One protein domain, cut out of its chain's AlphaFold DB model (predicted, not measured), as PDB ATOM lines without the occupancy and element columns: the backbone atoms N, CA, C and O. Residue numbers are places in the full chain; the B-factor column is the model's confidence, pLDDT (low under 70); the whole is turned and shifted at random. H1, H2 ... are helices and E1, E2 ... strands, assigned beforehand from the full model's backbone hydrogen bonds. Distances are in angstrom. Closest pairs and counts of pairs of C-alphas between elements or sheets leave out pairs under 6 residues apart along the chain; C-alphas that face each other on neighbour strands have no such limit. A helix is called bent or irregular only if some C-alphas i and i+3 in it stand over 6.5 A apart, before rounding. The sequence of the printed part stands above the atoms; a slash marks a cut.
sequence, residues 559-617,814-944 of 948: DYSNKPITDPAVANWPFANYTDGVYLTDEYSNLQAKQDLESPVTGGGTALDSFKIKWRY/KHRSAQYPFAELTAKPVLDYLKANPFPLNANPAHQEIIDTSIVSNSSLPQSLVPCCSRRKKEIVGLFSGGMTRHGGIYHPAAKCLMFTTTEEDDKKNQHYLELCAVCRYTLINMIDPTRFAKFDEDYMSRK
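What this domain is: This is residues 559 to 617 and 814 to 944 of the 948 residues of an uncharacterized protein of Larkinella rosea (UniProt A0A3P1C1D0). With little regular structure, loops gather round the E3-E4 strand hairpin near the middle; the helical hairpin H3-H4 and the strand hairpin E5-E6 lie far out. The 190 printed residues, 62 in named elements, run H1 E1 E2 H2 E3 E4 E5 E6 H3 H4, mixed, with three antiparallel two-strand sheets. The whole is compact, radius of gyration of the C-alphas 16.7 A, spans 50 by 48 by 33 A.

Where its parts are: Find E3, 880 to 883, from C-alpha 880 at (5.585, -29.559, 31.517), then E4, 886 to 892, 11.0 A. After them along the chain come E5, 903 to 905, E6, 911 to 913, H3, 918 to 928, 15.3 A, and H4, 930 to 942, 19.3 A, whose last C-alpha, 942, is at (17.064, -38.085, 49.625). Earlier lie H1, 582 to 587, E1, 598 to 600, E2, 606 to 608, and H2, 828 to 836, 12.3 A.

How they stand to each other: Within hydrogen-bond range are N 882 and O 890 in hairpin E3-E4, 2.9 A, N 599 and O 607 in E1-E2, 2.9 A, and N 904 and O 912 in E5-E6, 3.5 A. H3 and H4 touch, C-alphas of Ile 925 and Arg 932 closest at 6.3 A, opposite ways at a shallow tilt of 20 degrees. H4 is irregular: C-alphas 931 and 934 are 7.3 A apart. H1 and H2 touch no helix. O i to N i+4 pairs are all within range in H2 and H3, 7 of 9 in H4, 0 of 2 in H1, with 2 of 3 O i to N i+3.

The domain as a whole: The farthest C-alphas, Gly 603 and Lys 909, are 54.2 A apart. Residues 618 to 813 are cut out, leaving C-alphas 617 and 814 19.5 A apart. H2 to E3 is a long link. Confidence is low at 858 and 902 to 911.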
ATOM      1  N   ASP A 559      -7.084 -40.754  21.044       81.81
ATOM      2  CA  ASP A 559      -6.987 -40.796  19.575       81.81
ATOM      3  C   ASP A 559      -6.049 -39.720  19.002       81.81
ATOM      4  O   ASP A 559      -5.602 -39.777  17.846       81.81
ATOM      5  N   TYR A 560      -5.713 -38.726  19.822       84.75
ATOM      6  CA  TYR A 560      -4.859 -37.603  19.454       84.75
ATOM      7  C   TYR A 560      -3.576 -37.548  20.278       84.75
ATOM      8  O   TYR A 560      -2.806 -36.598  20.138       84.75
ATOM      9  N   SER A 561      -3.298 -38.577  21.082       88.44
ATOM     10  CA  SER A 561      -2.097 -38.632  21.909       88.44
ATOM     11  C   SER A 561      -0.824 -38.404  21.084       88.44
ATOM     12  O   SER A 561      -0.620 -39.011  20.031       88.44
ATOM     13  N   ASN A 562       0.077 -37.569  21.600       88.44
ATOM     14  CA  ASN A 562       1.329 -37.124  20.977       88.44
ATOM     15  C   ASN A 562       1.184 -36.234  19.727       88.44
ATOM     16  O   ASN A 562       2.209 -35.814  19.177       88.44
ATOM     17  N   LYS A 563      -0.033 -35.908  19.272       91.31
ATOM     18  CA  LYS A 563      -0.205 -34.894  18.224       91.31
ATOM     19  C   LYS A 563       0.086 -33.504  18.796       91.31
ATOM     20  O   LYS A 563      -0.220 -33.260  19.965       91.31
ATOM     21  N   PRO A 564       0.669 -32.582  18.012       94.25
ATOM     22  CA  PRO A 564       0.805 -31.195  18.431       94.25
ATOM     23  C   PRO A 564      -0.557 -30.578  18.758       94.25
ATOM     24  O   PRO A 564      -1.529 -30.834  18.052       94.25
ATOM     25  N   ILE A 565      -0.622 -29.682  19.743       92.88
ATOM     26  CA  ILE A 565      -1.856 -28.917  20.028       92.88
ATOM     27  C   ILE A 565      -2.284 -28.023  18.847       92.88
ATOM     28  O   ILE A 565      -3.410 -27.543  18.789       92.88
ATOM     29  N   THR A 566      -1.370 -27.786  17.903       93.44
ATOM     30  CA  THR A 566      -1.599 -27.042  16.659       93.44
ATOM     31  C   THR A 566      -2.020 -27.936  15.491       93.44
ATOM     32  O   THR A 566      -2.122 -27.441  14.370       93.44
ATOM     33  N   ASP A 567      -2.181 -29.245  15.698       93.31
ATOM     34  CA  ASP A 567      -2.667 -30.153  14.658       93.31
ATOM     35  C   ASP A 567      -4.067 -29.696  14.202       93.31
ATOM     36  O   ASP A 567      -4.916 -29.429  15.055       93.31
ATOM     37  N   PRO A 568      -4.343 -29.578  12.886       90.69
ATOM     38  CA  PRO A 568      -5.628 -29.091  12.386       90.69
ATOM     39  C   PRO A 568      -6.848 -29.838  12.937       90.69
ATOM     40  O   PRO A 568      -7.924 -29.248  13.019       90.69
ATOM     41  N   ALA A 569      -6.687 -31.104  13.328       85.75
ATOM     42  CA  ALA A 569      -7.766 -31.907  13.885       85.75
ATOM     43  C   ALA A 569      -8.149 -31.510  15.323       85.75
ATOM     44  O   ALA A 569      -9.260 -31.815  15.749       85.75
ATOM     45  N   VAL A 570      -7.260 -30.825  16.056       86.19
ATOM     46  CA  VAL A 570      -7.475 -30.423  17.462       86.19
ATOM     47  C   VAL A 570      -7.284 -28.929  17.720       86.19
ATOM     48  O   VAL A 570      -7.652 -28.450  18.784       86.19
ATOM     49  N   ALA A 571      -6.748 -28.157  16.771       86.44
ATOM     50  CA  ALA A 571      -6.373 -26.754  16.985       86.44
ATOM     51  C   ALA A 571      -7.536 -25.848  17.437       86.44
ATOM     52  O   ALA A 571      -7.310 -24.831  18.088       86.44
ATOM     53  N   ASN A 572      -8.776 -26.223  17.106       81.94
ATOM     54  CA  ASN A 572      -9.990 -25.501  17.498       81.94
ATOM     55  C   ASN A 572     -10.686 -26.106  18.728       81.94
ATOM     56  O   ASN A 572     -11.767 -25.651  19.107       81.94
ATOM     57  N   TRP A 573     -10.112 -27.145  19.339       84.56
ATOM     58  CA  TRP A 573     -10.677 -27.748  20.536       84.56
ATOM     59  C   TRP A 573     -10.557 -26.794  21.726       84.56
ATOM     60  O   TRP A 573      -9.477 -26.247  21.962       84.56
ATOM     61  N   PRO A 574     -11.607 -26.671  22.556       80.38
ATOM     62  CA  PRO A 574     -11.540 -25.905  23.802       80.38
ATOM     63  C   PRO A 574     -10.424 -26.369  24.752       80.38
ATOM     64  O   PRO A 574      -9.934 -25.578  25.549       80.38
ATOM     65  N   PHE A 575     -10.018 -27.639  24.657       84.62
ATOM     66  CA  PHE A 575      -9.019 -28.271  25.522       84.62
ATOM     67  C   PHE A 575      -7.594 -28.238  24.954       84.62
ATOM     68  O   PHE A 575      -6.637 -28.519  25.674       84.62
ATOM     69  N   ALA A 576      -7.415 -27.883  23.677       86.50
ATOM     70  CA  ALA A 576      -6.086 -27.869  23.067       86.50
ATOM     71  C   ALA A 576      -5.199 -26.758  23.641       86.50
ATOM     72  O   ALA A 576      -3.995 -26.954  23.788       86.50
ATOM     73  N   ASN A 577      -5.782 -25.607  23.992       88.56
ATOM     74  CA  ASN A 577      -5.030 -24.457  24.477       88.56
ATOM     75  C   ASN A 577      -5.779 -23.695  25.579       88.56
ATOM     76  O   ASN A 577      -6.990 -23.486  25.501       88.56
ATOM     77  N   TYR A 578      -5.043 -23.240  26.586       90.19
ATOM     78  CA  TYR A 578      -5.544 -22.384  27.648       90.19
ATOM     79  C   TYR A 578      -5.756 -20.957  27.131       90.19
ATOM     80  O   TYR A 578      -4.812 -20.268  26.744       90.19
ATOM     81  N   THR A 579      -7.013 -20.517  27.117       84.94
ATOM     82  CA  THR A 579      -7.423 -19.182  26.647       84.94
ATOM     83  C   THR A 579      -8.065 -18.332  27.741       84.94
ATOM     84  O   THR A 579      -8.393 -17.167  27.500       84.94
ATOM     85  N   ASP A 580      -8.223 -18.899  28.938       82.94
ATOM     86  CA  ASP A 580      -8.809 -18.218  30.080       82.94
ATOM     87  C   ASP A 580      -7.832 -17.184  30.674       82.94
ATOM     88  O   ASP A 580      -6.652 -17.101  30.318       82.94
ATOM     89  N   GLY A 581      -8.322 -16.344  31.586       78.56
ATOM     90  CA  GLY A 581      -7.501 -15.310  32.213       78.56
ATOM     91  C   GLY A 581      -6.303 -15.900  32.965       78.56
ATOM     92  O   GLY A 581      -6.459 -16.792  33.795       78.56
ATOM     93  N   VAL A 582      -5.096 -15.379  32.723       84.00
ATOM     94  CA  VAL A 582      -3.849 -15.862  33.358       84.00
ATOM     95  C   VAL A 582      -3.902 -15.865  34.889       84.00
ATOM     96  O   VAL A 582      -3.333 -16.749  35.527       84.00
ATOM     97  N   TYR A 583      -4.632 -14.920  35.485       80.06
ATOM     98  CA  TYR A 583      -4.775 -14.783  36.935       80.06
ATOM     99  C   TYR A 583      -5.555 -15.939  37.578       80.06
ATOM    100  O   TYR A 583      -5.398 -16.162  38.774       80.06
ATOM    101  N   LEU A 584      -6.345 -16.714  36.823       80.56
ATOM    102  CA  LEU A 584      -6.987 -17.918  37.366       80.56
ATOM    103  C   LEU A 584      -5.941 -18.951  37.798       80.56
ATOM    104  O   LEU A 584      -6.177 -19.705  38.727       80.56
ATOM    105  N   THR A 585      -4.748 -18.939  37.194       87.50
ATOM    106  CA  THR A 585      -3.644 -19.815  37.618       87.50
ATOM    107  C   THR A 585      -2.908 -19.308  38.861       87.50
ATOM    108  O   THR A 585      -2.081 -20.029  39.421       87.50
ATOM    109  N   ASP A 586      -3.187 -18.090  39.346       84.69
ATOM    110  CA  ASP A 586      -2.546 -17.573  40.561       84.69
ATOM    111  C   ASP A 586      -2.930 -18.393  41.785       84.69
ATOM    112  O   ASP A 586      -2.053 -18.669  42.612       84.69
ATOM    113  N   GLU A 587      -4.189 -18.843  41.835       82.00
ATOM    114  CA  GLU A 587      -4.757 -19.585  42.960       82.00
ATOM    115  C   GLU A 587      -4.156 -20.996  43.117       82.00
ATOM    116  O   GLU A 587      -4.195 -21.599  44.187       82.00
ATOM    117  N   TYR A 588      -3.509 -21.516  42.074       90.69
ATOM    118  CA  TYR A 588      -2.914 -22.848  42.088       90.69
ATOM    119  C   TYR A 588      -1.393 -22.770  42.167       90.69
ATOM    120  O   TYR A 588      -0.731 -22.208  41.295       90.69
ATOM    121  N   SER A 589      -0.784 -23.363  43.193       91.94
ATOM    122  CA  SER A 589       0.683 -23.340  43.313       91.94
ATOM    123  C   SER A 589       1.390 -24.126  42.225       91.94
ATOM    124  O   SER A 589       2.513 -23.784  41.878       91.94
ATOM    125  N   ASN A 590       0.759 -25.171  41.703       95.38
ATOM    126  CA  ASN A 590       1.323 -26.109  40.739       95.38
ATOM    127  C   ASN A 590       0.918 -25.814  39.290       95.38
ATOM    128  O   ASN A 590       1.193 -26.633  38.425       95.38
ATOM    129  N   LEU A 591       0.308 -24.660  39.015       95.38
ATOM    130  CA  LEU A 591      -0.053 -24.262  37.658       95.38
ATOM    131  C   LEU A 591       0.479 -22.871  37.331       95.38
ATOM    132  O   LEU A 591       0.595 -22.004  38.203       95.38
ATOM    133  N   GLN A 592       0.819 -22.672  36.063       94.12
ATOM    134  CA  GLN A 592       1.257 -21.387  35.539       94.12
ATOM    135  C   GLN A 592       0.851 -21.243  34.074       94.12
ATOM    136  O   GLN A 592       1.174 -22.096  33.248       94.12
ATOM    137  N   ALA A 593       0.181 -20.143  33.739       93.69
ATOM    138  CA  ALA A 593      -0.153 -19.835  32.356       93.69
ATOM    139  C   ALA A 593       1.106 -19.515  31.530       93.69
ATOM    140  O   ALA A 593       2.024 -18.831  31.991       93.69
ATOM    141  N   LYS A 594       1.126 -19.950  30.267       94.06
ATOM    142  CA  LYS A 594       2.246 -19.732  29.340       94.06
ATOM    143  C   LYS A 594       2.596 -18.262  29.156       94.06
ATOM    144  O   LYS A 594       3.771 -17.908  29.158       94.06
ATOM    145  N   GLN A 595       1.583 -17.408  29.060       90.56
ATOM    146  CA  GLN A 595       1.748 -15.970  28.865       90.56
ATOM    147  C   GLN A 595       2.586 -15.305  29.975       90.56
ATOM    148  O   GLN A 595       3.281 -14.327  29.711       90.56
ATOM    149  N   ASP A 596       2.590 -15.850  31.196       90.19
ATOM    150  CA  ASP A 596       3.405 -15.322  32.297       90.19
ATOM    151  C   ASP A 596       4.901 -15.632  32.142       90.19
ATOM    152  O   ASP A 596       5.747 -14.974  32.750       90.19
ATOM    153  N   LEU A 597       5.241 -16.631  31.328       92.56
ATOM    154  CA  LEU A 597       6.613 -17.055  31.061       92.56
ATOM    155  C   LEU A 597       7.210 -16.371  29.838       92.56
ATOM    156  O   LEU A 597       8.418 -16.424  29.642       92.56
ATOM    157  N   GLU A 598       6.398 -15.732  29.005       91.56
ATOM    158  CA  GLU A 598       6.856 -15.194  27.735       91.56
ATOM    159  C   GLU A 598       7.698 -13.924  27.915       91.56
ATOM    160  O   GLU A 598       7.350 -12.986  28.641       91.56
ATOM    161  N   SER A 599       8.842 -13.887  27.238       89.81
ATOM    162  CA  SER A 599       9.718 -12.722  27.127       89.81
ATOM    163  C   SER A 599       9.933 -12.385  25.649       89.81
ATOM    164  O   SER A 599      10.129 -13.303  24.848       89.81
ATOM    165  N   PRO A 600       9.915 -11.097  25.255       88.44
ATOM    166  CA  PRO A 600      10.230 -10.695  23.887       88.44
ATOM    167  C   PRO A 600      11.633 -11.149  23.470       88.44
ATOM    168  O   PRO A 600      12.574 -11.052  24.261       88.44
ATOM    169  N   VAL A 601      11.790 -11.593  22.222       88.31
ATOM    170  CA  VAL A 601      13.094 -11.981  21.656       88.31
ATOM    171  C   VAL A 601      13.534 -11.053  20.525       88.31
ATOM    172  O   VAL A 601      12.721 -10.460  19.810       88.31
ATOM    173  N   THR A 602      14.851 -10.908  20.359       87.31
ATOM    174  CA  THR A 602      15.448 -10.118  19.275       87.31
ATOM    175  C   THR A 602      15.042 -10.707  17.924       87.31
ATOM    176  O   THR A 602      15.379 -11.849  17.631       87.31
ATOM    177  N   GLY A 603      14.335  -9.927  17.100       83.44
ATOM    178  CA  GLY A 603      13.775 -10.390  15.821       83.44
ATOM    179  C   GLY A 603      12.245 -10.505  15.796       83.44
ATOM    180  O   GLY A 603      11.687 -10.749  14.731       83.44
ATOM    181  N   GLY A 604      11.573 -10.253  16.925       84.81
ATOM    182  CA  GLY A 604      10.113 -10.307  17.049       84.81
ATOM    183  C   GLY A 604       9.617 -11.634  17.631       84.81
ATOM    184  O   GLY A 604      10.309 -12.646  17.576       84.81
ATOM    185  N   GLY A 605       8.412 -11.618  18.210       85.69
ATOM    186  CA  GLY A 605       7.832 -12.762  18.923       85.69
ATOM    187  C   GLY A 605       8.249 -12.852  20.395       85.69
ATOM    188  O   GLY A 605       8.870 -11.936  20.945       85.69
ATOM    189  N   THR A 606       7.882 -13.961  21.032       87.12
ATOM    190  CA  THR A 606       8.181 -14.273  22.433       87.12
ATOM    191  C   THR A 606       8.798 -15.667  22.559       87.12
ATOM    192  O   THR A 606       8.593 -16.534  21.713       87.12
ATOM    193  N   ALA A 607       9.581 -15.879  23.613       90.50
ATOM    194  CA  ALA A 607      10.081 -17.191  24.014       90.50
ATOM    195  C   ALA A 607       9.844 -17.407  25.508       90.50
ATOM    196  O   ALA A 607       9.720 -16.439  26.264       90.50
ATOM    197  N   LEU A 608       9.802 -18.670  25.937       93.38
ATOM    198  CA  LEU A 608       9.691 -19.002  27.354       93.38
ATOM    199  C   LEU A 608      10.960 -18.577  28.101       93.38
ATOM    200  O   LEU A 608      12.076 -18.952  27.741       93.38
ATOM    201  N   ASP A 609      10.775 -17.814  29.170       94.00
ATOM    202  CA  ASP A 609      11.821 -17.384  30.084       94.00
ATOM    203  C   ASP A 609      11.812 -18.274  31.325       94.00
ATOM    204  O   ASP A 609      10.959 -18.151  32.209       94.00
ATOM    205  N   SER A 610      12.789 -19.176  31.412       94.56
ATOM    206  CA  SER A 610      12.890 -20.116  32.531       94.56
ATOM    207  C   SER A 610      13.042 -19.421  33.887       94.56
ATOM    208  O   SER A 610      12.649 -19.981  34.912       94.56
ATOM    209  N   PHE A 611      13.535 -18.179  33.938       92.69
ATOM    210  CA  PHE A 611      13.647 -17.439  35.195       92.69
ATOM    211  C   PHE A 611      12.310 -16.862  35.679       92.69
ATOM    212  O   PHE A 611      12.240 -16.462  36.845       92.69
ATOM    213  N   LYS A 612      11.259 -16.870  34.849       92.94
ATOM    214  CA  LYS A 612       9.886 -16.496  35.229       92.94
ATOM    215  C   LYS A 612       9.054 -17.663  35.776       92.94
ATOM    216  O   LYS A 612       7.893 -17.467  36.129       92.94
ATOM    217  N   ILE A 613       9.619 -18.871  35.870       93.81
ATOM    218  CA  ILE A 613       8.923 -20.036  36.436       93.81
ATOM    219  C   ILE A 613       8.470 -19.743  37.874       93.81
ATOM    220  O   ILE A 613       9.277 -19.399  38.740       93.81
ATOM    221  N   LYS A 614       7.171 -19.931  38.135       91.81
ATOM    222  CA  LYS A 614       6.500 -19.662  39.418       91.81
ATOM    223  C   LYS A 614       7.109 -20.480  40.554       91.81
ATOM    224  O   LYS A 614       7.248 -19.975  41.662       91.81
ATOM    225  N   TRP A 615       7.520 -21.718  40.277       92.94
ATOM    226  CA  TRP A 615       7.998 -22.694  41.270       92.94
ATOM    227  C   TRP A 615       9.475 -22.565  41.642       92.94
ATOM    228  O   TRP A 615      10.047 -23.470  42.254       92.94
ATOM    229  N   ARG A 616      10.101 -21.425  41.337       93.62
ATOM    230  CA  ARG A 616      11.436 -21.040  41.820       93.62
ATOM    231  C   ARG A 616      11.413 -20.678  43.312       93.62
ATOM    232  O   ARG A 616      11.853 -19.615  43.745       93.62
ATOM    233  N   TYR A 617      10.822 -21.555  44.118       93.12
ATOM    234  CA  TYR A 617      10.708 -21.394  45.558       93.12
ATOM    235  C   TYR A 617      12.054 -21.690  46.205       93.12
ATOM    236  O   TYR A 617      12.639 -22.732  45.904       93.12
ATOM    237  N   LYS A 814      29.280 -24.411  42.157       93.62
ATOM    238  CA  LYS A 814      29.299 -24.577  40.690       93.62
ATOM    239  C   LYS A 814      28.073 -24.004  39.960       93.62
ATOM    240  O   LYS A 814      28.140 -23.785  38.756       93.62
ATOM    241  N   HIS A 815      26.966 -23.762  40.661       93.12
ATOM    242  CA  HIS A 815      25.707 -23.268  40.087       93.12
ATOM    243  C   HIS A 815      25.353 -21.842  40.497       93.12
ATOM    244  O   HIS A 815      24.406 -21.268  39.957       93.12
ATOM    245  N   ARG A 816      26.091 -21.265  41.449       94.06
ATOM    246  CA  ARG A 816      25.802 -19.938  41.981       94.06
ATOM    247  C   ARG A 816      25.968 -18.876  40.896       94.06
ATOM    248  O   ARG A 816      26.999 -18.799  40.233       94.06
ATOM    249  N   SER A 817      24.962 -18.024  40.744       94.19
ATOM    250  CA  SER A 817      25.008 -16.861  39.853       94.19
ATOM    251  C   SER A 817      24.222 -15.696  40.448       94.19
ATOM    252  O   SER A 817      23.495 -15.871  41.423       94.19
ATOM    253  N   ALA A 818      24.317 -14.507  39.847       91.00
ATOM    254  CA  ALA A 818      23.518 -13.356  40.278       91.00
ATOM    255  C   ALA A 818      21.998 -13.618  40.201       91.00
ATOM    256  O   ALA A 818      21.243 -13.090  41.008       91.00
ATOM    257  N   GLN A 819      21.555 -14.459  39.257       90.12
ATOM    258  CA  GLN A 819      20.143 -14.834  39.080       90.12
ATOM    259  C   GLN A 819      19.749 -16.106  39.855       90.12
ATOM    260  O   GLN A 819      18.564 -16.433  39.903       90.12
ATOM    261  N   TYR A 820      20.725 -16.820  40.430       94.31
ATOM    262  CA  TYR A 820      20.545 -18.039  41.227       94.31
ATOM    263  C   TYR A 820      21.532 -18.066  42.418       94.31
ATOM    264  O   TYR A 820      22.462 -18.881  42.453       94.31
ATOM    265  N   PRO A 821      21.419 -17.118  43.369       93.88
ATOM    266  CA  PRO A 821      22.331 -17.051  44.513       93.88
ATOM    267  C   PRO A 821      22.055 -18.144  45.563       93.88
ATOM    268  O   PRO A 821      22.970 -18.567  46.273       93.88
ATOM    269  N   PHE A 822      20.815 -18.638  45.629       95.38
ATOM    270  CA  PHE A 822      20.344 -19.646  46.582       95.38
ATOM    271  C   PHE A 822      19.721 -20.832  45.850       95.38
ATOM    272  O   PHE A 822      19.298 -20.699  44.705       95.38
ATOM    273  N   ALA A 823      19.691 -21.997  46.496       96.38
ATOM    274  CA  ALA A 823      19.064 -23.175  45.919       96.38
ATOM    275  C   ALA A 823      17.534 -23.016  45.930       96.38
ATOM    276  O   ALA A 823      16.939 -22.617  46.934       96.38
ATOM    277  N   GLU A 824      16.899 -23.360  44.816       96.19
ATOM    278  CA  GLU A 824      15.450 -23.286  44.593       96.19
ATOM    279  C   GLU A 824      14.887 -24.700  44.362       96.19
ATOM    280  O   GLU A 824      15.661 -25.646  44.247       96.19
ATOM    281  N   LEU A 825      13.565 -24.892  44.305       96.31
ATOM    282  CA  LEU A 825      12.993 -26.197  43.928       96.31
ATOM    283  C   LEU A 825      13.304 -26.560  42.474       96.31
ATOM    284  O   LEU A 825      13.618 -27.711  42.181       96.31
ATOM    285  N   THR A 826      13.257 -25.586  41.566       96.75
ATOM    286  CA  THR A 826      13.756 -25.776  40.205       96.75
ATOM    287  C   THR A 826      15.270 -25.617  40.213       96.75
ATOM    288  O   THR A 826      15.809 -24.545  40.505       96.75
ATOM    289  N   ALA A 827      15.982 -26.699  39.915       96.69
ATOM    290  CA  ALA A 827      17.435 -26.679  39.928       96.69
ATOM    291  C   ALA A 827      18.003 -25.846  38.771       96.69
ATOM    292  O   ALA A 827      17.474 -25.847  37.656       96.69
ATOM    293  N   LYS A 828      19.139 -25.189  39.014       96.12
ATOM    294  CA  LYS A 828      19.829 -24.369  38.010       96.12
ATOM    295  C   LYS A 828      20.116 -25.101  36.686       96.12
ATOM    296  O   LYS A 828      19.862 -24.485  35.653       96.12
ATOM    297  N   PRO A 829      20.556 -26.380  36.658       96.69
ATOM    298  CA  PRO A 829      20.727 -27.106  35.397       96.69
ATOM    299  C   PRO A 829      19.446 -27.199  34.557       96.69
ATOM    300  O   PRO A 829      19.507 -27.098  33.334       96.69
ATOM    301  N   VAL A 830      18.279 -27.335  35.199       96.75
ATOM    302  CA  VAL A 830      16.979 -27.360  34.508       96.75
ATOM    303  C   VAL A 830      16.649 -25.981  33.940       96.75
ATOM    304  O   VAL A 830      16.255 -25.878  32.781       96.75
ATOM    305  N   LEU A 831      16.868 -24.913  34.717       96.81
ATOM    306  CA  LEU A 831      16.670 -23.532  34.255       96.81
ATOM    307  C   LEU A 831      17.559 -23.197  33.052       96.81
ATOM    308  O   LEU A 831      17.093 -22.578  32.096       96.81
ATOM    309  N   ASP A 832      18.823 -23.617  33.091       96.44
ATOM    310  CA  ASP A 832      19.779 -23.406  32.003       96.44
ATOM    311  C   ASP A 832      19.393 -24.195  30.753       96.44
ATOM    312  O   ASP A 832      19.458 -23.657  29.647       96.44
ATOM    313  N   TYR A 833      18.930 -25.436  30.924       96.19
ATOM    314  CA  TYR A 833      18.425 -26.232  29.815       96.19
ATOM    315  C   TYR A 833      17.208 -25.576  29.162       96.19
ATOM    316  O   TYR A 833      17.227 -25.386  27.950       96.19
ATOM    317  N   LEU A 834      16.205 -25.166  29.943       95.50
ATOM    318  CA  LEU A 834      15.002 -24.488  29.438       95.50
ATOM    319  C   LEU A 834      15.313 -23.119  28.820       95.50
ATOM    320  O   LEU A 834      14.654 -22.699  27.879       95.50
ATOM    321  N   LYS A 835      16.349 -22.423  29.297       94.81
ATOM    322  CA  LYS A 835      16.815 -21.184  28.660       94.81
ATOM    323  C   LYS A 835      17.390 -21.444  27.266       94.81
ATOM    324  O   LYS A 835      17.186 -20.643  26.360       94.81
ATOM    325  N   ALA A 836      18.138 -22.535  27.107       95.06
ATOM    326  CA  ALA A 836      18.684 -22.950  25.815       95.06
ATOM    327  C   ALA A 836      17.626 -23.605  24.907       95.06
ATOM    328  O   ALA A 836      17.781 -23.607  23.689       95.06
ATOM    329  N   ASN A 837      16.562 -24.144  25.505       94.25
ATOM    330  CA  ASN A 837      15.503 -24.920  24.871       94.25
ATOM    331  C   ASN A 837      14.145 -24.397  25.371       94.25
ATOM    332  O   ASN A 837      13.577 -24.991  26.289       94.25
ATOM    333  N   PRO A 838      13.646 -23.263  24.839       94.38
ATOM    334  CA  PRO A 838      12.509 -22.526  25.400       94.38
ATOM    335  C   PRO A 838      11.154 -23.171  25.059       94.38
ATOM    336  O   PRO A 838      10.255 -22.522  24.526       94.38
ATOM    337  N   PHE A 839      11.015 -24.457  25.364       93.69
ATOM    338  CA  PHE A 839       9.831 -25.291  25.183       93.69
ATOM    339  C   PHE A 839       9.679 -26.229  26.396       93.69
ATOM    340  O   PHE A 839      10.665 -26.499  27.092       93.69
ATOM    341  N   PRO A 840       8.463 -26.711  26.703       94.69
ATOM    342  CA  PRO A 840       8.248 -27.599  27.844       94.69
ATOM    343  C   PRO A 840       8.957 -28.951  27.666       94.69
ATOM    344  O   PRO A 840       9.195 -29.422  26.557       94.69
ATOM    345  N   LEU A 841       9.277 -29.611  28.778       95.00
ATOM    346  CA  LEU A 841      10.089 -30.834  28.830       95.00
ATOM    347  C   LEU A 841       9.388 -32.087  28.273       95.00
ATOM    348  O   LEU A 841      10.036 -33.119  28.082       95.00
ATOM    349  N   ASN A 842       8.080 -32.009  28.029       93.44
ATOM    350  CA  ASN A 842       7.275 -33.009  27.325       93.44
ATOM    351  C   ASN A 842       6.913 -32.584  25.888       93.44
ATOM    352  O   ASN A 842       6.050 -33.204  25.276       93.44
ATOM    353  N   ALA A 843       7.556 -31.550  25.332       93.50
ATOM    354  CA  ALA A 843       7.400 -31.210  23.922       93.50
ATOM    355  C   ALA A 843       7.907 -32.341  23.008       93.50
ATOM    356  O   ALA A 843       8.801 -33.114  23.367       93.50
ATOM    357  N   ASN A 844       7.365 -32.411  21.792       92.38
ATOM    358  CA  ASN A 844       7.838 -33.356  20.780       92.38
ATOM    359  C   ASN A 844       9.255 -32.989  20.262       92.38
ATOM    360  O   ASN A 844       9.774 -31.912  20.568       92.38
ATOM    361  N   PRO A 845       9.897 -33.829  19.425       92.00
ATOM    362  CA  PRO A 845      11.212 -33.520  18.845       92.00
ATOM    363  C   PRO A 845      11.258 -32.264  17.958       92.00
ATOM    364  O   PRO A 845      12.341 -31.766  17.670       92.00
ATOM    365  N   ALA A 846      10.101 -31.761  17.520       93.44
ATOM    366  CA  ALA A 846       9.963 -30.488  16.813       93.44
ATOM    367  C   ALA A 846       9.709 -29.302  17.768       93.44
ATOM    368  O   ALA A 846       9.408 -28.201  17.311       93.44
ATOM    369  N   HIS A 847       9.842 -29.522  19.080       92.44
ATOM    370  CA  HIS A 847       9.681 -28.536  20.149       92.44
ATOM    371  C   HIS A 847       8.265 -27.952  20.256       92.44
ATOM    372  O   HIS A 847       8.080 -26.811  20.679       92.44
ATOM    373  N   GLN A 848       7.254 -28.734  19.876       93.44
ATOM    374  CA  GLN A 848       5.846 -28.358  19.970       93.44
ATOM    375  C   GLN A 848       5.203 -28.983  21.210       93.44
ATOM    376  O   GLN A 848       5.470 -30.140  21.541       93.44
ATOM    377  N   GLU A 849       4.319 -28.224  21.856       93.81
ATOM    378  CA  GLU A 849       3.379 -28.742  22.854       93.81
ATOM    379  C   GLU A 849       2.488 -29.818  22.216       93.81
ATOM    380  O   GLU A 849       2.037 -29.662  21.076       93.81
ATOM    381  N   ILE A 850       2.242 -30.904  22.947       92.56
ATOM    382  CA  ILE A 850       1.481 -32.063  22.471       92.56
ATOM    383  C   ILE A 850       0.266 -32.344  23.347       92.56
ATOM    384  O   ILE A 850       0.231 -31.998  24.524       92.56
ATOM    385  N   ILE A 851      -0.699 -33.046  22.765       89.75
ATOM    386  CA  ILE A 851      -1.784 -33.704  23.483       89.75
ATOM    387  C   ILE A 851      -1.191 -34.892  24.252       89.75
ATOM    388  O   ILE A 851      -0.941 -35.959  23.689       89.75
ATOM    389  N   ASP A 852      -0.909 -34.693  25.537       86.44
ATOM    390  CA  ASP A 852      -0.469 -35.755  26.443       86.44
ATOM    391  C   ASP A 852      -1.676 -36.328  27.192       86.44
ATOM    392  O   ASP A 852      -2.297 -35.638  27.998       86.44
ATOM    393  N   THR A 853      -2.023 -37.579  26.887       81.31
ATOM    394  CA  THR A 853      -3.113 -38.330  27.548       81.31
ATOM    395  C   THR A 853      -2.591 -39.479  28.400       81.31
ATOM    396  O   THR A 853      -3.360 -40.286  28.919       81.31
ATOM    397  N   SER A 854      -1.268 -39.593  28.515       78.06
ATOM    398  CA  SER A 854      -0.669 -40.646  29.320       78.06
ATOM    399  C   SER A 854      -0.976 -40.416  30.800       78.06
ATOM    400  O   SER A 854      -1.140 -39.289  31.242       78.06
ATOM    401  N   ILE A 855      -0.999 -41.491  31.591       70.56
ATOM    402  CA  ILE A 855      -1.100 -41.429  33.062       70.56
ATOM    403  C   ILE A 855       0.152 -40.753  33.660       70.56
ATOM    404  O   ILE A 855       0.153 -40.227  34.767       70.56
ATOM    405  N   VAL A 856       1.265 -40.753  32.929       73.31
ATOM    406  CA  VAL A 856       2.497 -40.112  33.374       73.31
ATOM    407  C   VAL A 856       3.182 -39.490  32.185       73.31
ATOM    408  O   VAL A 856       3.666 -40.238  31.329       73.31
ATOM    409  N   SER A 857       3.308 -38.164  32.209       72.44
ATOM    410  CA  SER A 857       3.696 -37.391  31.040       72.44
ATOM    411  C   SER A 857       4.918 -37.968  30.328       72.44
ATOM    412  O   SER A 857       5.922 -38.369  30.950       72.44
ATOM    413  N   ASN A 858       4.821 -38.031  29.001       69.94
ATOM    414  CA  ASN A 858       5.828 -38.627  28.136       69.94
ATOM    415  C   ASN A 858       7.026 -37.681  27.947       69.94
ATOM    416  O   ASN A 858       7.275 -37.148  26.871       69.94
ATOM    417  N   SER A 859       7.786 -37.444  29.018       76.69
ATOM    418  CA  SER A 859       8.969 -36.583  28.979       76.69
ATOM    419  C   SER A 859      10.249 -37.383  28.729       76.69
ATOM    420  O   SER A 859      10.589 -38.292  29.500       76.69
ATOM    421  N   SER A 860      11.021 -36.980  27.721       77.88
ATOM    422  CA  SER A 860      12.384 -37.469  27.485       77.88
ATOM    423  C   SER A 860      13.404 -36.494  28.068       77.88
ATOM    424  O   SER A 860      14.083 -35.775  27.341       77.88
ATOM    425  N   LEU A 861      13.507 -36.455  29.403       87.88
ATOM    426  CA  LEU A 861      14.491 -35.597  30.066       87.88
ATOM    427  C   LEU A 861      15.920 -35.971  29.633       87.88
ATOM    428  O   LEU A 861      16.278 -37.152  29.714       87.88
ATOM    429  N   PRO A 862      16.754 -34.991  29.234       90.19
ATOM    430  CA  PRO A 862      18.166 -35.221  28.970       90.19
ATOM    431  C   PRO A 862      18.846 -35.896  30.158       90.19
ATOM    432  O   PRO A 862      18.623 -35.520  31.308       90.19
ATOM    433  N   GLN A 863      19.738 -36.850  29.884       90.69
ATOM    434  CA  GLN A 863      20.452 -37.580  30.936       90.69
ATOM    435  C   GLN A 863      21.255 -36.646  31.860       90.69
ATOM    436  O   GLN A 863      21.424 -36.953  33.036       90.69
ATOM    437  N   SER A 864      21.703 -35.491  31.354       91.75
ATOM    438  CA  SER A 864      22.386 -34.449  32.134       91.75
ATOM    439  C   SER A 864      21.505 -33.785  33.195       91.75
ATOM    440  O   SER A 864      22.035 -33.227  34.150       91.75
ATOM    441  N   LEU A 865      20.179 -33.844  33.048       93.81
ATOM    442  CA  LEU A 865      19.228 -33.349  34.041       93.81
ATOM    443  C   LEU A 865      18.822 -34.427  35.043       93.81
ATOM    444  O   LEU A 865      18.105 -34.121  35.983       93.81
ATOM    445  N   VAL A 866      19.237 -35.682  34.868       93.62
ATOM    446  CA  VAL A 866      18.843 -36.775  35.758       93.62
ATOM    447  C   VAL A 866      19.975 -37.043  36.752       93.62
ATOM    448  O   VAL A 866      21.045 -37.492  36.334       93.62
ATOM    449  N   PRO A 867      19.766 -36.832  38.067       92.00
ATOM    450  CA  PRO A 867      20.782 -37.135  39.068       92.00
ATOM    451  C   PRO A 867      21.260 -38.585  38.965       92.00
ATOM    452  O   PRO A 867      20.470 -39.500  38.698       92.00
ATOM    453  N   CYS A 868      22.551 -38.808  39.217       87.00
ATOM    454  CA  CYS A 868      23.150 -40.136  39.126       87.00
ATOM    455  C   CYS A 868      22.352 -41.166  39.954       87.00
ATOM    456  O   CYS A 868      22.058 -40.958  41.137       87.00
ATOM    457  N   CYS A 869      21.994 -42.281  39.310       85.19
ATOM    458  CA  CYS A 869      21.205 -43.378  39.882       85.19
ATOM    459  C   CYS A 869      19.755 -43.029  40.281       85.19
ATOM    460  O   CYS A 869      19.134 -43.806  41.013       85.19
ATOM    461  N   SER A 870      19.191 -41.901  39.836       89.94
ATOM    462  CA  SER A 870      17.782 -41.589  40.089       89.94
ATOM    463  C   SER A 870      16.853 -42.473  39.259       89.94
ATOM    464  O   SER A 870      16.945 -42.524  38.034       89.94
ATOM    465  N   ARG A 871      15.908 -43.141  39.928       88.56
ATOM    466  CA  ARG A 871      14.781 -43.839  39.278       88.56
ATOM    467  C   ARG A 871      13.533 -42.958  39.169       88.56
ATOM    468  O   ARG A 871      12.535 -43.373  38.597       88.56
ATOM    469  N   ARG A 872      13.597 -41.739  39.710       90.12
ATOM    470  CA  ARG A 872      12.469 -40.814  39.883       90.12
ATOM    471  C   ARG A 872      12.568 -39.617  38.936       90.12
ATOM    472  O   ARG A 872      12.167 -38.513  39.273       90.12
ATOM    473  N   LYS A 873      13.108 -39.821  37.727       91.62
ATOM    474  CA  LYS A 873      13.329 -38.738  36.749       91.62
ATOM    475  C   LYS A 873      12.054 -37.948  36.412       91.62
ATOM    476  O   LYS A 873      12.124 -36.751  36.194       91.62
ATOM    477  N   LYS A 874      10.885 -38.594  36.442       91.69
ATOM    478  CA  LYS A 874       9.583 -37.960  36.171       91.69
ATOM    479  C   LYS A 874       9.079 -37.059  37.320       91.69
ATOM    480  O   LYS A 874       8.138 -36.305  37.124       91.69
ATOM    481  N   GLU A 875       9.719 -37.103  38.492       93.06
ATOM    482  CA  GLU A 875       9.443 -36.217  39.639       93.06
ATOM    483  C   GLU A 875      10.369 -34.979  39.673       93.06
ATOM    484  O   GLU A 875      10.292 -34.180  40.608       93.06
ATOM    485  N   ILE A 876      11.281 -34.827  38.701       95.69
ATOM    486  CA  ILE A 876      12.164 -33.655  38.604       95.69
ATOM    487  C   ILE A 876      11.311 -32.416  38.320       95.69
ATOM    488  O   ILE A 876      10.492 -32.417  37.404       95.69
ATOM    489  N   VAL A 877      11.535 -31.355  39.100       97.06
ATOM    490  CA  VAL A 877      10.823 -30.083  38.940       97.06
ATOM    491  C   VAL A 877      11.348 -29.362  37.701       97.06
ATOM    492  O   VAL A 877      12.544 -29.078  37.602       97.06
ATOM    493  N   GLY A 878      10.451 -29.065  36.768       95.56
ATOM    494  CA  GLY A 878      10.753 -28.451  35.479       95.56
ATOM    495  C   GLY A 878       9.572 -27.646  34.965       95.56
ATOM    496  O   GLY A 878       8.950 -26.957  35.759       95.56
ATOM    497  N   LEU A 879       9.294 -27.712  33.662       95.62
ATOM    498  CA  LEU A 879       8.133 -27.093  33.020       95.62
ATOM    499  C   LEU A 879       7.519 -28.109  32.053       95.62
ATOM    500  O   LEU A 879       8.188 -28.506  31.101       95.62
ATOM    501  N   PHE A 880       6.288 -28.542  32.304       95.81
ATOM    502  CA  PHE A 880       5.585 -29.559  31.517       95.81
ATOM    503  C   PHE A 880       4.247 -28.993  31.043       95.81
ATOM    504  O   PHE A 880       3.590 -28.288  31.802       95.81
ATOM    505  N   SER A 881       3.891 -29.233  29.782       94.50
ATOM    506  CA  SER A 881       2.640 -28.780  29.161       94.50
ATOM    507  C   SER A 881       1.455 -29.573  29.680       94.50
ATOM    508  O   SER A 881       1.525 -30.803  29.688       94.50
ATOM    509  N   GLY A 882       0.386 -28.872  30.052       92.44
ATOM    510  CA  GLY A 882      -0.859 -29.459  30.536       92.44
ATOM    511  C   GLY A 882      -1.343 -28.845  31.852       92.44
ATOM    512  O   GLY A 882      -0.578 -28.209  32.582       92.44
ATOM    513  N   GLY A 883      -2.630 -29.021  32.143       92.88
ATOM    514  CA  GLY A 883      -3.267 -28.611  33.394       92.88
ATOM    515  C   GLY A 883      -4.605 -27.915  33.188       92.88
ATOM    516  O   GLY A 883      -4.916 -27.448  32.096       92.88
ATOM    517  N   MET A 884      -5.421 -27.850  34.240       90.94
ATOM    518  CA  MET A 884      -6.794 -27.325  34.208       90.94
ATOM    519  C   MET A 884      -7.590 -27.838  33.007       90.94
ATOM    520  O   MET A 884      -8.238 -27.050  32.316       90.94
ATOM    521  N   THR A 885      -7.517 -29.139  32.716       89.31
ATOM    522  CA  THR A 885      -8.198 -29.789  31.581       89.31
ATOM    523  C   THR A 885      -7.689 -29.365  30.193       89.31
ATOM    524  O   THR A 885      -8.245 -29.770  29.174       89.31
ATOM    525  N   ARG A 886      -6.615 -28.570  30.107       92.19
ATOM    526  CA  ARG A 886      -5.982 -28.152  28.846       92.19
ATOM    527  C   ARG A 886      -4.685 -28.915  28.604       92.19
ATOM    528  O   ARG A 886      -3.963 -29.236  29.542       92.19
ATOM    529  N   HIS A 887      -4.357 -29.157  27.338       91.06
ATOM    530  CA  HIS A 887      -3.084 -29.776  26.947       91.06
ATOM    531  C   HIS A 887      -1.966 -28.760  26.677       91.06
ATOM    532  O   HIS A 887      -0.789 -29.098  26.794       91.06
ATOM    533  N   GLY A 888      -2.324 -27.522  26.322       93.00
ATOM    534  CA  GLY A 888      -1.385 -26.463  25.959       93.00
ATOM    535  C   GLY A 888      -1.710 -25.111  26.583       93.00
ATOM    536  O   GLY A 888      -2.815 -24.887  27.076       93.00
ATOM    537  N   GLY A 889      -0.738 -24.198  26.572       93.31
ATOM    538  CA  GLY A 889      -0.885 -22.820  27.073       93.31
ATOM    539  C   GLY A 889      -0.897 -22.674  28.599       93.31
ATOM    540  O   GLY A 889      -0.923 -21.555  29.118       93.31
ATOM    541  N   ILE A 890      -0.821 -23.784  29.322       95.06
ATOM    542  CA  ILE A 890      -0.703 -23.869  30.773       95.06
ATOM    543  C   ILE A 890       0.311 -24.958  31.111       95.06
ATOM    544  O   ILE A 890       0.448 -25.942  30.380       95.06
ATOM    545  N   TYR A 891       1.054 -24.740  32.190       96.19
ATOM    546  CA  TYR A 891       2.147 -25.607  32.590       96.19
ATOM    547  C   TYR A 891       2.036 -26.068  34.037       96.19
ATOM    548  O   TYR A 891       1.567 -25.325  34.904       96.19
ATOM    549  N   HIS A 892       2.591 -27.251  34.292       96.50
ATOM    550  CA  HIS A 892       2.686 -27.898  35.597       96.50
ATOM    551  C   HIS A 892       4.133 -28.388  35.897       96.50
ATOM    552  O   HIS A 892       4.982 -28.426  34.994       96.50
ATOM    553  N   PRO A 893       4.491 -28.665  37.170       96.62
ATOM    554  CA  PRO A 893       5.888 -28.732  37.623       96.62
ATOM    555  C   PRO A 893       6.616 -30.043  37.391       96.62
ATOM    556  O   PRO A 893       7.846 -30.050  37.456       96.62
ATOM    557  N   ALA A 894       5.912 -31.149  37.184       95.31
ATOM    558  CA  ALA A 894       6.527 -32.465  37.088       95.31
ATOM    559  C   ALA A 894       5.727 -33.374  36.158       95.31
ATOM    560  O   ALA A 894       4.505 -33.355  36.185       95.31
ATOM    561  N   ALA A 895       6.410 -34.250  35.422       92.62
ATOM    562  CA  ALA A 895       5.758 -35.257  34.582       92.62
ATOM    563  C   ALA A 895       4.940 -36.295  35.374       92.62
ATOM    564  O   ALA A 895       4.127 -37.013  34.794       92.62
ATOM    565  N   LYS A 896       5.196 -36.432  36.681       91.25
ATOM    566  CA  LYS A 896       4.521 -37.366  37.586       91.25
ATOM    567  C   LYS A 896       4.095 -36.640  38.861       91.25
ATOM    568  O   LYS A 896       4.944 -36.168  39.622       91.25
ATOM    569  N   CYS A 897       2.791 -36.590  39.103       93.00
ATOM    570  CA  CYS A 897       2.182 -36.005  40.292       93.00
ATOM    571  C   CYS A 897       0.808 -36.642  40.530       93.00
ATOM    572  O   CYS A 897       0.099 -36.924  39.567       93.00
ATOM    573  N   LEU A 898       0.390 -36.786  41.791       92.00
ATOM    574  CA  LEU A 898      -0.993 -37.157  42.123       92.00
ATOM    575  C   LEU A 898      -2.031 -36.172  41.536       92.00
ATOM    576  O   LEU A 898      -3.165 -36.555  41.285       92.00
ATOM    577  N   MET A 899      -1.648 -34.913  41.292       92.94
ATOM    578  CA  MET A 899      -2.512 -33.910  40.646       92.94
ATOM    579  C   MET A 899      -2.631 -34.087  39.132       92.94
ATOM    580  O   MET A 899      -3.499 -33.485  38.513       92.94
ATOM    581  N   PHE A 900      -1.756 -34.888  38.529       87.56
ATOM    582  CA  PHE A 900      -1.831 -35.233  37.113       87.56
ATOM    583  C   PHE A 900      -2.731 -36.454  36.915       87.56
ATOM    584  O   PHE A 900      -3.532 -36.505  35.998       87.56
ATOM    585  N   THR A 901      -2.660 -37.435  37.811       76.94
ATOM    586  CA  THR A 901      -3.637 -38.526  37.871       76.94
ATOM    587  C   THR A 901      -3.560 -39.225  39.218       76.94
ATOM    588  O   THR A 901      -2.627 -39.028  39.995       76.94
ATOM    589  N   THR A 902      -4.556 -40.048  39.517       66.19
ATOM    590  CA  THR A 902      -4.737 -40.625  40.849       66.19
ATOM    591  C   THR A 902      -3.904 -41.898  41.065       66.19
ATOM    592  O   THR A 902      -3.444 -42.135  42.179       66.19
ATOM    593  N   THR A 903      -3.593 -42.686  40.029       62.81
ATOM    594  CA  THR A 903      -2.830 -43.949  40.171       62.81
ATOM    595  C   THR A 903      -2.018 -44.313  38.934       62.81
ATOM    596  O   THR A 903      -2.384 -43.935  37.829       62.81
ATOM    597  N   GLU A 904      -0.969 -45.123  39.106       55.78
ATOM    598  CA  GLU A 904      -0.274 -45.790  37.995       55.78
ATOM    599  C   GLU A 904      -0.894 -47.157  37.678       55.78
ATOM    600  O   GLU A 904      -1.098 -47.976  38.577       55.78
ATOM    601  N   GLU A 905      -1.147 -47.413  36.391       56.53
ATOM    602  CA  GLU A 905      -1.457 -48.746  35.868       56.53
ATOM    603  C   GLU A 905      -0.179 -49.419  35.351       56.53
ATOM    604  O   GLU A 905       0.099 -49.421  34.155       56.53
ATOM    605  N   ASP A 906       0.607 -50.010  36.251       46.56
ATOM    606  CA  ASP A 906       1.659 -50.961  35.871       46.56
ATOM    607  C   ASP A 906       1.092 -52.385  36.001       46.56
ATOM    608  O   ASP A 906       1.338 -53.093  36.976       46.56
ATOM    609  N   ASP A 907       0.293 -52.790  35.004       46.53
ATOM    610  CA  ASP A 907      -0.443 -54.065  34.940       46.53
ATOM    611  C   ASP A 907      -1.583 -54.157  35.986       46.53
ATOM    612  O   ASP A 907      -1.458 -53.679  37.115       46.53
ATOM    613  N   LYS A 908      -2.723 -54.797  35.664       52.94
ATOM    614  CA  LYS A 908      -3.946 -54.821  36.521       52.94
ATOM    615  C   LYS A 908      -3.724 -55.368  37.949       52.94
ATOM    616  O   LYS A 908      -4.641 -55.378  38.765       52.94
ATOM    617  N   LYS A 909      -2.521 -55.867  38.247       53.12
ATOM    618  CA  LYS A 909      -2.119 -56.491  39.509       53.12
ATOM    619  C   LYS A 909      -1.325 -55.575  40.451       53.12
ATOM    620  O   LYS A 909      -1.254 -55.920  41.627       53.12
ATOM    621  N   ASN A 910      -0.775 -54.439  40.000       56.47
ATOM    622  CA  ASN A 910       0.101 -53.578  40.819       56.47
ATOM    623  C   ASN A 910      -0.293 -52.089  40.772       56.47
ATOM    624  O   ASN A 910       0.528 -51.221  40.478       56.47
ATOM    625  N   GLN A 911      -1.549 -51.768  41.100       65.44
ATOM    626  CA  GLN A 911      -1.935 -50.373  41.335       65.44
ATOM    627  C   GLN A 911      -1.207 -49.834  42.574       65.44
ATOM    628  O   GLN A 911      -1.294 -50.399  43.669       65.44
ATOM    629  N   HIS A 912      -0.495 -48.723  42.408       70.38
ATOM    630  CA  HIS A 912       0.193 -48.020  43.487       70.38
ATOM    631  C   HIS A 912      -0.163 -46.530  43.472       70.38
ATOM    632  O   HIS A 912      -0.547 -45.973  42.443       70.38
ATOM    633  N   TYR A 913      -0.027 -45.879  44.631       72.38
ATOM    634  CA  TYR A 913      -0.238 -44.439  44.737       72.38
ATOM    635  C   TYR A 913       0.771 -43.675  43.895       72.38
ATOM    636  O   TYR A 913       1.983 -43.904  43.985       72.38
ATOM    637  N   LEU A 914       0.257 -42.681  43.184       82.69
ATOM    638  CA  LEU A 914       1.077 -41.585  42.723       82.69
ATOM    639  C   LEU A 914       1.388 -40.651  43.883       82.69
ATOM    640  O   LEU A 914       0.528 -40.301  44.687       82.69
ATOM    641  N   GLU A 915       2.651 -40.264  43.974       89.31
ATOM    642  CA  GLU A 915       3.088 -39.306  44.974       89.31
ATOM    643  C   GLU A 915       2.850 -37.878  44.469       89.31
ATOM    644  O   GLU A 915       2.897 -37.600  43.267       89.31
ATOM    645  N   LEU A 916       2.641 -36.939  45.390       94.12
ATOM    646  CA  LEU A 916       2.639 -35.517  45.053       94.12
ATOM    647  C   LEU A 916       4.049 -35.067  44.640       94.12
ATOM    648  O   LEU A 916       5.053 -35.402  45.286       94.12
ATOM    649  N   CYS A 917       4.137 -34.243  43.594       95.25
ATOM    650  CA  CYS A 917       5.407 -33.662  43.169       95.25
ATOM    651  C   CYS A 917       5.982 -32.726  44.252       95.25
ATOM    652  O   CYS A 917       5.303 -32.333  45.206       95.25
ATOM    653  N   ALA A 918       7.257 -32.350  44.134       96.56
ATOM    654  CA  ALA A 918       7.914 -31.523  45.150       96.56
ATOM    655  C   ALA A 918       7.239 -30.153  45.359       96.56
ATOM    656  O   ALA A 918       7.194 -29.676  46.490       96.56
ATOM    657  N   VAL A 919       6.668 -29.554  44.308       97.06
ATOM    658  CA  VAL A 919       5.941 -28.272  44.380       97.06
ATOM    659  C   VAL A 919       4.642 -28.417  45.172       97.06
ATOM    660  O   VAL A 919       4.393 -27.643  46.099       97.06
ATOM    661  N   CYS A 920       3.850 -29.450  44.883       96.31
ATOM    662  CA  CYS A 920       2.625 -29.766  45.616       96.31
ATOM    663  C   CYS A 920       2.909 -30.058  47.096       96.31
ATOM    664  O   CYS A 920       2.254 -29.520  47.988       96.31
ATOM    665  N   ARG A 921       3.962 -30.833  47.380       96.75
ATOM    666  CA  ARG A 921       4.391 -31.123  48.756       96.75
ATOM    667  C   ARG A 921       4.857 -29.868  49.496       96.75
ATOM    668  O   ARG A 921       4.445 -29.645  50.631       96.75
ATOM    669  N   TYR A 922       5.667 -29.027  48.855       96.44
ATOM    670  CA  TYR A 922       6.105 -27.747  49.417       96.44
ATOM    671  C   TYR A 922       4.909 -26.842  49.742       96.44
ATOM    672  O   TYR A 922       4.893 -26.189  50.784       96.44
ATOM    673  N   THR A 923       3.888 -26.849  48.884       94.75
ATOM    674  CA  THR A 923       2.636 -26.104  49.073       94.75
ATOM    675  C   THR A 923       1.861 -26.569  50.291       94.75
ATOM    676  O   THR A 923       1.504 -25.745  51.128       94.75
ATOM    677  N   LEU A 924       1.674 -27.876  50.461       95.00
ATOM    678  CA  LEU A 924       1.004 -28.415  51.642       95.00
ATOM    679  C   LEU A 924       1.789 -28.124  52.927       95.00
ATOM    680  O   LEU A 924       1.197 -27.690  53.914       95.00
ATOM    681  N   ILE A 925       3.121 -28.275  52.910       95.75
ATOM    682  CA  ILE A 925       3.968 -27.870  54.041       95.75
ATOM    683  C   ILE A 925       3.786 -26.388  54.342       95.75
ATOM    684  O   ILE A 925       3.591 -26.027  55.499       95.75
ATOM    685  N   ASN A 926       3.794 -25.532  53.318       93.31
ATOM    686  CA  ASN A 926       3.513 -24.124  53.508       93.31
ATOM    687  C   ASN A 926       2.150 -23.948  54.178       93.31
ATOM    688  O   ASN A 926       2.092 -23.428  55.279       93.31
ATOM    689  N   MET A 927       1.061 -24.389  53.563       90.25
ATOM    690  CA  MET A 927      -0.288 -24.066  54.027       90.25
ATOM    691  C   MET A 927      -0.607 -24.623  55.419       90.25
ATOM    692  O   MET A 927      -1.305 -23.964  56.187       90.25
ATOM    693  N   ILE A 928      -0.069 -25.793  55.765       92.38
ATOM    694  CA  ILE A 928      -0.461 -26.538  56.965       92.38
ATOM    695  C   ILE A 928       0.515 -26.293  58.119       92.38
ATOM    696  O   ILE A 928       0.103 -25.887  59.206       92.38
ATOM    697  N   ASP A 929       1.812 -26.523  57.905       93.69
ATOM    698  CA  ASP A 929       2.834 -26.377  58.944       93.69
ATOM    699  C   ASP A 929       4.214 -26.094  58.337       93.69
ATOM    700  O   ASP A 929       5.004 -27.017  58.094       93.69
ATOM    701  N   PRO A 930       4.554 -24.812  58.112       93.56
ATOM    702  CA  PRO A 930       5.799 -24.462  57.442       93.56
ATOM    703  C   PRO A 930       7.036 -24.840  58.263       93.56
ATOM    704  O   PRO A 930       8.122 -24.950  57.699       93.56
ATOM    705  N   THR A 931       6.905 -25.117  59.566       92.19
ATOM    706  CA  THR A 931       8.040 -25.546  60.403       92.19
ATOM    707  C   THR A 931       8.639 -26.880  59.942       92.19
ATOM    708  O   THR A 931       9.761 -27.225  60.316       92.19
ATOM    709  N   ARG A 932       7.936 -27.612  59.067       95.69
ATOM    710  CA  ARG A 932       8.379 -28.871  58.462       95.69
ATOM    711  C   ARG A 932       9.238 -28.711  57.209       95.69
ATOM    712  O   ARG A 932       9.695 -29.724  56.685       95.69
ATOM    713  N   PHE A 933       9.526 -27.490  56.750       95.69
ATOM    714  CA  PHE A 933      10.335 -27.286  55.539       95.69
ATOM    715  C   PHE A 933      11.712 -27.957  55.580       95.69
ATOM    716  O   PHE A 933      12.143 -28.481  54.560       95.69
ATOM    717  N   ALA A 934      12.370 -28.002  56.744       94.25
ATOM    718  CA  ALA A 934      13.661 -28.678  56.893       94.25
ATOM    719  C   ALA A 934      13.560 -30.177  56.555       94.25
ATOM    720  O   ALA A 934      14.320 -30.692  55.740       94.25
ATOM    721  N   LYS A 935      12.555 -30.855  57.125       95.06
ATOM    722  CA  LYS A 935      12.281 -32.278  56.878       95.06
ATOM    723  C   LYS A 935      11.872 -32.525  55.424       95.06
ATOM    724  O   LYS A 935      12.278 -33.521  54.827       95.06
ATOM    725  N   PHE A 936      11.103 -31.604  54.846       95.88
ATOM    726  CA  PHE A 936      10.768 -31.650  53.429       95.88
ATOM    727  C   PHE A 936      12.024 -31.558  52.552       95.88
ATOM    728  O   PHE A 936      12.153 -32.352  51.625       95.88
ATOM    729  N   ASP A 937      12.948 -30.635  52.841       96.44
ATOM    730  CA  ASP A 937      14.180 -30.460  52.064       96.44
ATOM    731  C   ASP A 937      15.074 -31.706  52.138       96.44
ATOM    732  O   ASP A 937      15.565 -32.189  51.117       96.44
ATOM    733  N   GLU A 938      15.214 -32.288  53.331       95.56
ATOM    734  CA  GLU A 938      15.915 -33.559  53.536       95.56
ATOM    735  C   GLU A 938      15.299 -34.691  52.697       95.56
ATOM    736  O   GLU A 938      16.012 -35.400  51.977       95.56
ATOM    737  N   ASP A 939      13.971 -34.847  52.732       94.38
ATOM    738  CA  ASP A 939      13.270 -35.855  51.934       94.38
ATOM    739  C   ASP A 939      13.406 -35.585  50.424       94.38
ATOM    740  O   ASP A 939      13.686 -36.515  49.662       94.38
ATOM    741  N   TYR A 940      13.278 -34.328  49.994       94.75
ATOM    742  CA  TYR A 940      13.446 -33.894  48.607       94.75
ATOM    743  C   TYR A 940      14.828 -34.278  48.057       94.75
ATOM    744  O   TYR A 940      14.923 -34.896  46.992       94.75
ATOM    745  N   MET A 941      15.890 -34.028  48.826       94.88
ATOM    746  CA  MET A 941      17.252 -34.410  48.450       94.88
ATOM    747  C   MET A 941      17.472 -35.925  48.490       94.88
ATOM    748  O   MET A 941      18.096 -36.481  47.583       94.88
ATOM    749  N   SER A 942      16.915 -36.626  49.484       93.81
ATOM    750  CA  SER A 942      17.064 -38.085  49.625       93.81
ATOM    751  C   SER A 942      16.500 -38.871  48.434       93.81
ATOM    752  O   SER A 942      16.983 -39.958  48.110       93.81
ATOM    753  N   ARG A 943      15.498 -38.308  47.747       92.12
ATOM    754  CA  ARG A 943      14.849 -38.906  46.571       92.12
ATOM    755  C   ARG A 943      15.702 -38.840  45.310       92.12
ATOM    756  O   ARG A 943      15.362 -39.511  44.337       92.12
ATOM    757  N   LYS A 944      16.800 -38.073  45.319       93.75
ATOM    758  CA  LYS A 944      17.682 -37.857  44.162       93.75
ATOM    759  C   LYS A 944      16.915 -37.332  42.942       93.75
ATOM    760  O   LYS A 944      17.080 -37.829  41.832       93.75
TER     761      LYS A 944